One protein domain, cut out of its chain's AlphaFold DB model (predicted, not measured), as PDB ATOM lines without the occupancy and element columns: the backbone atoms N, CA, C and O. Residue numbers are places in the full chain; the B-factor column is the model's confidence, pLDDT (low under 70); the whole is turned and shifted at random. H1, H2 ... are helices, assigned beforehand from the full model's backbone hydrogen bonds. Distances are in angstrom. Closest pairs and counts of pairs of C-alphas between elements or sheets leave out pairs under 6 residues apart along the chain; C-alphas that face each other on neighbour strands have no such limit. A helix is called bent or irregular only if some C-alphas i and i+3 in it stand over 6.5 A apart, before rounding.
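This is residues 54 to 126 of the 127 residues of an uncharacterized protein of Candidatus Regiella insecticola 5.15 (UniProt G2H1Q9). A long helix, H2, runs nearly the whole length of a thin rod, and a shorter helix, H1, folds back beside its first part, so that the two make a loose, open-ended helical hairpin of unequal arms. The end of H2 sticks out well past H1, with residues 105 to 126 standing free, and the turn at the other end also sticks out at residues 76 to 81. The printed part has 73 residues, with two named helices in the order H1, H2 and no named strand, and its class is all helix. The whole is extended, with a radius of gyration of the C-alphas of 20.4 A and spans of 71 by 18 by 14 A.

H2 covers residues 86 to 124 and measures 57.2 A from first to last C-alpha, from Leu 86 at (-52.261, -37.254, -62.583) to Ser 124 at (-25.876, -2.482, -25.621). H1 covers residues 54 to 77 and measures 34.9 A, beginning with C-alpha 54 at (-50.214, -19.399, -39.126). Neither helix is bent.

H2 and H1 only just touch, with 3 pairs of C-alphas within 8 A. The closest C-alphas are those of Lys 64 and Ile 93, 7.5 A apart. H2 touches H1 with residues 86 to 100 alone. Their lines stand at a shallow tilt of 22 degrees and run opposite ways, and the two form a helical hairpin. In H1 and H2 every O i to N i+4 pair is within hydrogen-bond range.

The C-alphas farthest apart are those of Ser 81 and Arg 126, at 71.5 A. Without the stretches that stand free, the body has 45 residues and spans 38 by 16 by 9 A. The printed part has no cut, and the link from H1 to H2, 8 residues, is short but not tight. The mean pLDDT of the printed part is 73.4, and it is under 70 at residues 54, 57, 79 to 84 and 113 to 126.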
ATOM      1  N   LEU A  54     -50.452 -18.002 -39.473       67.12
ATOM      2  CA  LEU A  54     -50.214 -19.399 -39.126       67.12
ATOM      3  C   LEU A  54     -51.467 -20.253 -39.358       67.12
ATOM      4  O   LEU A  54     -51.388 -21.327 -39.939       67.12
ATOM      5  N   GLU A  55     -52.621 -19.728 -38.962       74.81
ATOM      6  CA  GLU A  55     -53.925 -20.385 -39.080       74.81
ATOM      7  C   GLU A  55     -54.316 -20.602 -40.546       74.81
ATOM      8  O   GLU A  55     -54.640 -21.718 -40.935       74.81
ATOM      9  N   ARG A  56     -54.117 -19.595 -41.406       72.06
ATOM     10  CA  ARG A  56     -54.312 -19.747 -42.860       72.06
ATOM     11  C   ARG A  56     -53.349 -20.749 -43.499       72.06
ATOM     12  O   ARG A  56     -53.713 -21.442 -44.443       72.06
ATOM     13  N   SER A  57     -52.112 -20.811 -43.005       67.31
ATOM     14  CA  SER A  57     -51.124 -21.782 -43.494       67.31
ATOM     15  C   SER A  57     -51.517 -23.209 -43.102       67.31
ATOM     16  O   SER A  57     -51.371 -24.130 -43.902       67.31
ATOM     17  N   PHE A  58     -52.056 -23.380 -41.893       78.75
ATOM     18  CA  PHE A  58     -52.569 -24.655 -41.406       78.75
ATOM     19  C   PHE A  58     -53.799 -25.119 -42.201       78.75
ATOM     20  O   PHE A  58     -53.793 -26.239 -42.704       78.75
ATOM     21  N   GLU A  59     -54.791 -24.247 -42.408       81.50
ATOM     22  CA  GLU A  59     -55.979 -24.542 -43.228       81.50
ATOM     23  C   GLU A  59     -55.600 -24.981 -44.650       81.50
ATOM     24  O   GLU A  59     -56.113 -25.972 -45.172       81.50
ATOM     25  N   LEU A  60     -54.649 -24.281 -45.278       76.56
ATOM     26  CA  LEU A  60     -54.168 -24.637 -46.612       76.56
ATOM     27  C   LEU A  60     -53.460 -26.000 -46.621       76.56
ATOM     28  O   LEU A  60     -53.640 -26.785 -47.554       76.56
ATOM     29  N   SER A  61     -52.670 -26.296 -45.585       76.81
ATOM     30  CA  SER A  61     -52.010 -27.595 -45.427       76.81
ATOM     31  C   SER A  61     -53.025 -28.729 -45.280       76.81
ATOM     32  O   SER A  61     -52.860 -29.791 -45.887       76.81
ATOM     33  N   GLU A  62     -54.085 -28.518 -44.501       85.75
ATOM     34  CA  GLU A  62     -55.164 -29.488 -44.323       85.75
ATOM     35  C   GLU A  62     -55.900 -29.740 -45.648       85.75
ATOM     36  O   GLU A  62     -56.066 -30.890 -46.061       85.75
ATOM     37  N   GLN A  63     -56.238 -28.671 -46.378       85.12
ATOM     38  CA  GLN A  63     -56.876 -28.770 -47.690       85.12
ATOM     39  C   GLN A  63     -56.021 -29.567 -48.687       85.12
ATOM     40  O   GLN A  63     -56.542 -30.440 -49.383       85.12
ATOM     41  N   LYS A  64     -54.710 -29.305 -48.749       78.44
ATOM     42  CA  LYS A  64     -53.798 -30.016 -49.660       78.44
ATOM     43  C   LYS A  64     -53.558 -31.466 -49.263       78.44
ATOM     44  O   LYS A  64     -53.451 -32.321 -50.138       78.44
ATOM     45  N   SER A  65     -53.553 -31.763 -47.967       82.44
ATOM     46  CA  SER A  65     -53.480 -33.145 -47.477       82.44
ATOM     47  C   SER A  65     -54.709 -33.952 -47.896       82.44
ATOM     48  O   SER A  65     -54.584 -35.106 -48.305       82.44
ATOM     49  N   LYS A  66     -55.894 -33.332 -47.855       87.19
ATOM     50  CA  LYS A  66     -57.135 -33.948 -48.332       87.19
ATOM     51  C   LYS A  66     -57.108 -34.207 -49.842       87.19
ATOM     52  O   LYS A  66     -57.412 -35.316 -50.263       87.19
ATOM     53  N   GLU A  67     -56.685 -33.222 -50.633       82.19
ATOM     54  CA  GLU A  67     -56.570 -33.341 -52.095       82.19
ATOM     55  C   GLU A  67     -55.629 -34.486 -52.507       82.19
ATOM     56  O   GLU A  67     -55.947 -35.261 -53.405       82.19
ATOM     57  N   LEU A  68     -54.512 -34.665 -51.792       79.31
ATOM     58  CA  LEU A  68     -53.628 -35.817 -51.990       79.31
ATOM     59  C   LEU A  68     -54.331 -37.148 -51.697       79.31
ATOM     60  O   LEU A  68     -54.190 -38.092 -52.471       79.31
ATOM     61  N   GLY A  69     -55.089 -37.234 -50.601       84.06
ATOM     62  CA  GLY A  69     -55.857 -38.434 -50.260       84.06
ATOM     63  C   GLY A  69     -56.898 -38.798 -51.324       84.06
ATOM     64  O   GLY A  69     -57.050 -39.975 -51.666       84.06
ATOM     65  N   ASP A  70     -57.565 -37.794 -51.890       83.06
ATOM     66  CA  ASP A  70     -58.536 -37.975 -52.970       83.06
ATOM     67  C   ASP A  70     -57.851 -38.489 -54.248       83.06
ATOM     68  O   ASP A  70     -58.322 -39.458 -54.846       83.06
ATOM     69  N   ILE A  71     -56.685 -37.934 -54.604       79.62
ATOM     70  CA  ILE A  71     -55.869 -38.396 -55.740       79.62
ATOM     71  C   ILE A  71     -55.425 -39.851 -55.550       79.62
ATOM     72  O   ILE A  71     -55.570 -40.662 -56.462       79.62
ATOM     73  N   PHE A  72     -54.919 -40.221 -54.369       79.25
ATOM     74  CA  PHE A  72     -54.537 -41.611 -54.093       79.25
ATOM     75  C   PHE A  72     -55.719 -42.568 -54.239       79.25
ATOM     76  O   PHE A  72     -55.584 -43.643 -54.820       79.25
ATOM     77  N   THR A  73     -56.887 -42.160 -53.747       79.62
ATOM     78  CA  THR A  73     -58.117 -42.951 -53.849       79.62
ATOM     79  C   THR A  73     -58.574 -43.098 -55.302       79.62
ATOM     80  O   THR A  73     -59.094 -44.145 -55.685       79.62
ATOM     81  N   GLU A  74     -58.391 -42.067 -56.124       73.56
ATOM     82  CA  GLU A  74     -58.689 -42.118 -57.554       73.56
ATOM     83  C   GLU A  74     -57.757 -43.082 -58.301       73.56
ATOM     84  O   GLU A  74     -58.239 -43.901 -59.085       73.56
ATOM     85  N   VAL A  75     -56.453 -43.041 -58.009       75.00
ATOM     86  CA  VAL A  75     -55.446 -43.955 -58.576       75.00
ATOM     87  C   VAL A  75     -55.711 -45.410 -58.188       75.00
ATOM     88  O   VAL A  75     -55.557 -46.297 -59.021       75.00
ATOM     89  N   ASP A  76     -56.132 -45.657 -56.948       75.94
ATOM     90  CA  ASP A  76     -56.426 -47.005 -56.446       75.94
ATOM     91  C   ASP A  76     -57.706 -47.601 -57.062       75.94
ATOM     92  O   ASP A  76     -57.803 -48.805 -57.296       75.94
ATOM     93  N   ARG A  77     -58.705 -46.759 -57.357       75.44
ATOM     94  CA  ARG A  77     -60.027 -47.211 -57.825       75.44
ATOM     95  C   ARG A  77     -60.180 -47.282 -59.341       75.44
ATOM     96  O   ARG A  77     -61.094 -47.968 -59.798       75.44
ATOM     97  N   LYS A  78     -59.362 -46.565 -60.118       70.62
ATOM     98  CA  LYS A  78     -59.514 -46.471 -61.578       70.62
ATOM     99  C   LYS A  78     -58.425 -47.245 -62.324       70.62
ATOM    100  O   LYS A  78     -57.268 -47.241 -61.909       70.62
ATOM    101  N   PRO A  79     -58.753 -47.876 -63.466       67.44
ATOM    102  CA  PRO A  79     -57.728 -48.422 -64.346       67.44
ATOM    103  C   PRO A  79     -56.810 -47.291 -64.832       67.44
ATOM    104  O   PRO A  79     -57.277 -46.203 -65.162       67.44
ATOM    105  N   ALA A  80     -55.500 -47.551 -64.912       67.00
ATOM    106  CA  ALA A  80     -54.486 -46.537 -65.232       67.00
ATOM    107  C   ALA A  80     -54.739 -45.773 -66.551       67.00
ATOM    108  O   ALA A  80     -54.276 -44.648 -66.712       67.00
ATOM    109  N   SER A  81     -55.507 -46.357 -67.474       61.38
ATOM    110  CA  SER A  81     -55.956 -45.742 -68.730       61.38
ATOM    111  C   SER A  81     -56.951 -44.587 -68.564       61.38
ATOM    112  O   SER A  81     -57.151 -43.829 -69.507       61.38
ATOM    113  N   GLU A  82     -57.591 -44.461 -67.399       67.50
ATOM    114  CA  GLU A  82     -58.580 -43.420 -67.077       67.50
ATOM    115  C   GLU A  82     -58.020 -42.332 -66.147       67.50
ATOM    116  O   GLU A  82     -58.715 -41.367 -65.829       67.50
ATOM    117  N   LEU A  83     -56.758 -42.461 -65.723       66.62
ATOM    118  CA  LEU A  83     -56.058 -41.460 -64.920       66.62
ATOM    119  C   LEU A  83     -55.568 -40.322 -65.820       66.62
ATOM    120  O   LEU A  83     -54.383 -40.200 -66.125       66.62
ATOM    121  N   THR A  84     -56.489 -39.478 -66.277       64.94
ATOM    122  CA  THR A  84     -56.123 -38.267 -67.016       64.94
ATOM    123  C   THR A  84     -55.501 -37.239 -66.070       64.94
ATOM    124  O   THR A  84     -56.118 -36.860 -65.076       64.94
ATOM    125  N   ASN A  85     -54.306 -36.753 -66.416       73.00
ATOM    126  CA  ASN A  85     -53.631 -35.602 -65.799       73.00
ATOM    127  C   ASN A  85     -53.167 -35.784 -64.340       73.00
ATOM    128  O   ASN A  85     -53.050 -34.808 -63.600       73.00
ATOM    129  N   LEU A  86     -52.864 -37.014 -63.905       73.50
ATOM    130  CA  LEU A  86     -52.261 -37.254 -62.583       73.50
ATOM    131  C   LEU A  86     -50.933 -36.493 -62.413       73.50
ATOM    132  O   LEU A  86     -50.687 -35.889 -61.373       73.50
ATOM    133  N   GLU A  87     -50.098 -36.491 -63.453       77.69
ATOM    134  CA  GLU A  87     -48.805 -35.796 -63.458       77.69
ATOM    135  C   GLU A  87     -48.965 -34.274 -63.319       77.69
ATOM    136  O   GLU A  87     -48.242 -33.648 -62.541       77.69
ATOM    137  N   ASP A  88     -49.967 -33.687 -63.979       81.25
ATOM    138  CA  ASP A  88     -50.269 -32.258 -63.862       81.25
ATOM    139  C   ASP A  88     -50.729 -31.896 -62.444       81.25
ATOM    140  O   ASP A  88     -50.248 -30.917 -61.868       81.25
ATOM    141  N   HIS A  89     -51.611 -32.704 -61.843       78.00
ATOM    142  CA  HIS A  89     -52.077 -32.481 -60.471       78.00
ATOM    143  C   HIS A  89     -50.934 -32.591 -59.454       78.00
ATOM    144  O   HIS A  89     -50.788 -31.728 -58.587       78.00
ATOM    145  N   LEU A  90     -50.077 -33.610 -59.576       81.62
ATOM    146  CA  LEU A  90     -48.913 -33.769 -58.699       81.62
ATOM    147  C   LEU A  90     -47.907 -32.620 -58.867       81.62
ATOM    148  O   LEU A  90     -47.334 -32.144 -57.880       81.62
ATOM    149  N   THR A  91     -47.726 -32.131 -60.096       83.38
ATOM    150  CA  THR A  91     -46.865 -30.979 -60.393       83.38
ATOM    151  C   THR A  91     -47.413 -29.692 -59.769       83.38
ATOM    152  O   THR A  91     -46.668 -28.968 -59.102       83.38
ATOM    153  N   ASP A  92     -48.714 -29.424 -59.902       82.75
ATOM    154  CA  ASP A  92     -49.369 -28.250 -59.308       82.75
ATOM    155  C   ASP A  92     -49.317 -28.274 -57.770       82.75
ATOM    156  O   ASP A  92     -48.980 -27.268 -57.135       82.75
ATOM    157  N   ILE A  93     -49.564 -29.437 -57.159       78.00
ATOM    158  CA  ILE A  93     -49.440 -29.619 -55.706       78.00
ATOM    159  C   ILE A  93     -48.006 -29.343 -55.247       78.00
ATOM    160  O   ILE A  93     -47.802 -28.624 -54.265       78.00
ATOM    161  N   THR A  94     -47.008 -29.861 -55.966       82.19
ATOM    162  CA  THR A  94     -45.591 -29.651 -55.640       82.19
ATOM    163  C   THR A  94     -45.219 -28.169 -55.691       82.19
ATOM    164  O   THR A  94     -44.662 -27.642 -54.723       82.19
ATOM    165  N   LEU A  95     -45.578 -27.466 -56.771       84.38
ATOM    166  CA  LEU A  95     -45.277 -26.041 -56.950       84.38
ATOM    167  C   LEU A  95     -45.937 -25.165 -55.878       84.38
ATOM    168  O   LEU A  95     -45.293 -24.280 -55.299       84.38
ATOM    169  N   LYS A  96     -47.212 -25.423 -55.565       77.81
ATOM    170  CA  LYS A  96     -47.937 -24.688 -54.518       77.81
ATOM    171  C   LYS A  96     -47.343 -24.946 -53.135       77.81
ATOM    172  O   LYS A  96     -47.158 -24.001 -52.371       77.81
ATOM    173  N   THR A  97     -46.969 -26.189 -52.835       76.44
ATOM    174  CA  THR A  97     -46.359 -26.561 -51.547       76.44
ATOM    175  C   THR A  97     -44.993 -25.902 -51.358       76.44
ATOM    176  O   THR A  97     -44.720 -25.327 -50.305       76.44
ATOM    177  N   GLN A  98     -44.145 -25.910 -52.390       78.81
ATOM    178  CA  GLN A  98     -42.852 -25.221 -52.360       78.81
ATOM    179  C   GLN A  98     -43.013 -23.714 -52.141       78.81
ATOM    180  O   GLN A  98     -42.286 -23.127 -51.339       78.81
ATOM    181  N   SER A  99     -43.998 -23.100 -52.800       75.19
ATOM    182  CA  SER A  99     -44.296 -21.673 -52.644       75.19
ATOM    183  C   SER A  99     -44.709 -21.327 -51.209       75.19
ATOM    184  O   SER A  99     -44.217 -20.351 -50.642       75.19
ATOM    185  N   VAL A 100     -45.558 -22.152 -50.586       73.94
ATOM    186  CA  VAL A 100     -45.962 -21.984 -49.179       73.94
ATOM    187  C   VAL A 100     -44.769 -22.164 -48.241       73.94
ATOM    188  O   VAL A 100     -44.547 -21.314 -47.380       73.94
ATOM    189  N   ASN A 101     -43.957 -23.207 -48.434       74.31
ATOM    190  CA  ASN A 101     -42.764 -23.442 -47.615       74.31
ATOM    191  C   ASN A 101     -41.776 -22.273 -47.686       74.31
ATOM    192  O   ASN A 101     -41.283 -21.819 -46.653       74.31
ATOM    193  N   ALA A 102     -41.517 -21.742 -48.882       76.38
ATOM    194  CA  ALA A 102     -40.656 -20.575 -49.054       76.38
ATOM    195  C   ALA A 102     -41.211 -19.345 -48.315       76.38
ATOM    196  O   ALA A 102     -40.464 -18.624 -47.647       76.38
ATOM    197  N   TYR A 103     -42.526 -19.128 -48.385       73.69
ATOM    198  CA  TYR A 103     -43.184 -18.001 -47.731       73.69
ATOM    199  C   TYR A 103     -43.150 -18.102 -46.194       73.69
ATOM    200  O   TYR A 103     -42.854 -17.119 -45.504       73.69
ATOM    201  N   VAL A 104     -43.409 -19.293 -45.645       71.44
ATOM    202  CA  VAL A 104     -43.342 -19.551 -44.198       71.44
ATOM    203  C   VAL A 104     -41.913 -19.385 -43.692       71.44
ATOM    204  O   VAL A 104     -41.700 -18.646 -42.734       71.44
ATOM    205  N   ASN A 105     -40.930 -19.985 -44.369       75.31
ATOM    206  CA  ASN A 105     -39.522 -19.872 -43.984       75.31
ATOM    207  C   ASN A 105     -39.043 -18.414 -43.990       75.31
ATOM    208  O   ASN A 105     -38.347 -17.992 -43.071       75.31
ATOM    209  N   SER A 106     -39.466 -17.619 -44.978       75.50
ATOM    210  CA  SER A 106     -39.182 -16.179 -45.019       75.50
ATOM    211  C   SER A 106     -39.791 -15.435 -43.823       75.50
ATOM    212  O   SER A 106     -39.123 -14.636 -43.168       75.50
ATOM    213  N   SER A 107     -41.044 -15.743 -43.479       71.62
ATOM    214  CA  SER A 107     -41.731 -15.123 -42.338       71.62
ATOM    215  C   SER A 107     -41.073 -15.476 -40.999       71.62
ATOM    216  O   SER A 107     -40.936 -14.608 -40.136       71.62
ATOM    217  N   VAL A 108     -40.635 -16.729 -40.832       76.00
ATOM    218  CA  VAL A 108     -39.884 -17.179 -39.652       76.00
ATOM    219  C   VAL A 108     -38.543 -16.453 -39.567       76.00
ATOM    220  O   VAL A 108     -38.254 -15.855 -38.534       76.00
ATOM    221  N   ALA A 109     -37.781 -16.396 -40.661       77.50
ATOM    222  CA  ALA A 109     -36.489 -15.709 -40.695       77.50
ATOM    223  C   ALA A 109     -36.603 -14.212 -40.339       77.50
ATOM    224  O   ALA A 109     -35.776 -13.677 -39.598       77.50
ATOM    225  N   LEU A 110     -37.651 -13.526 -40.812       72.81
ATOM    226  CA  LEU A 110     -37.923 -12.132 -40.440       72.81
ATOM    227  C   LEU A 110     -38.244 -11.979 -38.947       72.81
ATOM    228  O   LEU A 110     -37.770 -11.037 -38.307       72.81
ATOM    229  N   ALA A 111     -39.030 -12.896 -38.381       72.75
ATOM    230  CA  ALA A 111     -39.363 -12.883 -36.959       72.75
ATOM    231  C   ALA A 111     -38.128 -13.154 -36.080       72.75
ATOM    232  O   ALA A 111     -37.893 -12.432 -35.109       72.75
ATOM    233  N   GLU A 112     -37.307 -14.139 -36.446       70.94
ATOM    234  CA  GLU A 112     -36.045 -14.458 -35.769       70.94
ATOM    235  C   GLU A 112     -35.066 -13.278 -35.819       70.94
ATOM    236  O   GLU A 112     -34.483 -12.904 -34.797       70.94
ATOM    237  N   SER A 113     -34.952 -12.622 -36.977       67.56
ATOM    238  CA  SER A 113     -34.133 -11.417 -37.126       67.56
ATOM    239  C   SER A 113     -34.606 -10.285 -36.207       67.56
ATOM    240  O   SER A 113     -33.788  -9.663 -35.526       67.56
ATOM    241  N   ALA A 114     -35.918 -10.048 -36.107       68.75
ATOM    242  CA  ALA A 114     -36.464  -9.012 -35.232       68.75
ATOM    243  C   ALA A 114     -36.151  -9.267 -33.744       68.75
ATOM    244  O   ALA A 114     -35.843  -8.327 -33.004       68.75
ATOM    245  N   ILE A 115     -36.179 -10.532 -33.306       68.56
ATOM    246  CA  ILE A 115     -35.799 -10.931 -31.943       68.56
ATOM    247  C   ILE A 115     -34.311 -10.666 -31.697       68.56
ATOM    248  O   ILE A 115     -33.948 -10.115 -30.651       68.56
ATOM    249  N   HIS A 116     -33.448 -11.020 -32.650       62.84
ATOM    250  CA  HIS A 116     -32.007 -10.821 -32.513       62.84
ATOM    251  C   HIS A 116     -31.654  -9.330 -32.379       62.84
ATOM    252  O   HIS A 116     -30.994  -8.935 -31.417       62.84
ATOM    253  N   VAL A 117     -32.228  -8.479 -33.239       62.47
ATOM    254  CA  VAL A 117     -32.041  -7.016 -33.204       62.47
ATOM    255  C   VAL A 117     -32.512  -6.399 -31.878       62.47
ATOM    256  O   VAL A 117     -31.868  -5.499 -31.335       62.47
ATOM    257  N   LEU A 118     -33.637  -6.863 -31.325       58.31
ATOM    258  CA  LEU A 118     -34.121  -6.400 -30.017       58.31
ATOM    259  C   LEU A 118     -33.188  -6.807 -28.869       58.31
ATOM    260  O   LEU A 118     -33.052  -6.067 -27.892       58.31
ATOM    261  N   THR A 119     -32.554  -7.971 -28.987       62.88
ATOM    262  CA  THR A 119     -31.653  -8.515 -27.969       62.88
ATOM    263  C   THR A 119     -30.343  -7.730 -27.930       62.88
ATOM    264  O   THR A 119     -29.939  -7.302 -26.850       62.88
ATOM    265  N   GLU A 120     -29.749  -7.431 -29.090       62.44
ATOM    266  CA  GLU A 120     -28.546  -6.589 -29.206       62.44
ATOM    267  C   GLU A 120     -28.770  -5.161 -28.684       62.44
ATOM    268  O   GLU A 120     -27.944  -4.615 -27.952       62.44
ATOM    269  N   LYS A 121     -29.927  -4.553 -28.983       62.28
ATOM    270  CA  LYS A 121     -30.261  -3.223 -28.445       62.28
ATOM    271  C   LYS A 121     -30.381  -3.217 -26.919       62.28
ATOM    272  O   LYS A 121     -29.981  -2.243 -26.286       62.28
ATOM    273  N   LYS A 122     -30.922  -4.281 -26.313       61.47
ATOM    274  CA  LYS A 122     -31.072  -4.388 -24.851       61.47
ATOM    275  C   LYS A 122     -29.749  -4.621 -24.125       61.47
ATOM    276  O   LYS A 122     -29.587  -4.117 -23.016       61.47
ATOM    277  N   THR A 123     -28.828  -5.387 -24.706       60.19
ATOM    278  CA  THR A 123     -27.502  -5.621 -24.115       60.19
ATOM    279  C   THR A 123     -26.608  -4.394 -24.257       60.19
ATOM    280  O   THR A 123     -25.934  -4.034 -23.298       60.19
ATOM    281  N   SER A 124     -26.682  -3.684 -25.386       55.03
ATOM    282  CA  SER A 124     -25.876  -2.482 -25.621       55.03
ATOM    283  C   SER A 124     -26.295  -1.259 -24.787       55.03
ATOM    284  O   SER A 124     -25.499  -0.345 -24.639       55.03
ATOM    285  N   GLN A 125     -27.519  -1.221 -24.242       55.28
ATOM    286  CA  GLN A 125     -27.987  -0.168 -23.319       55.28
ATOM    287  C   GLN A 125     -27.688  -0.453 -21.835       55.28
ATOM    288  O   GLN A 125     -27.977   0.385 -20.982       55.28
ATOM    289  N   ARG A 126     -27.181  -1.649 -21.505       55.00
ATOM    290  CA  ARG A 126     -26.823  -2.058 -20.132       55.00
ATOM    291  C   ARG A 126     -25.309  -2.081 -19.874       55.00
ATOM    292  O   ARG A 126     -24.924  -2.363 -18.742       55.00
TER     293      ARG A 126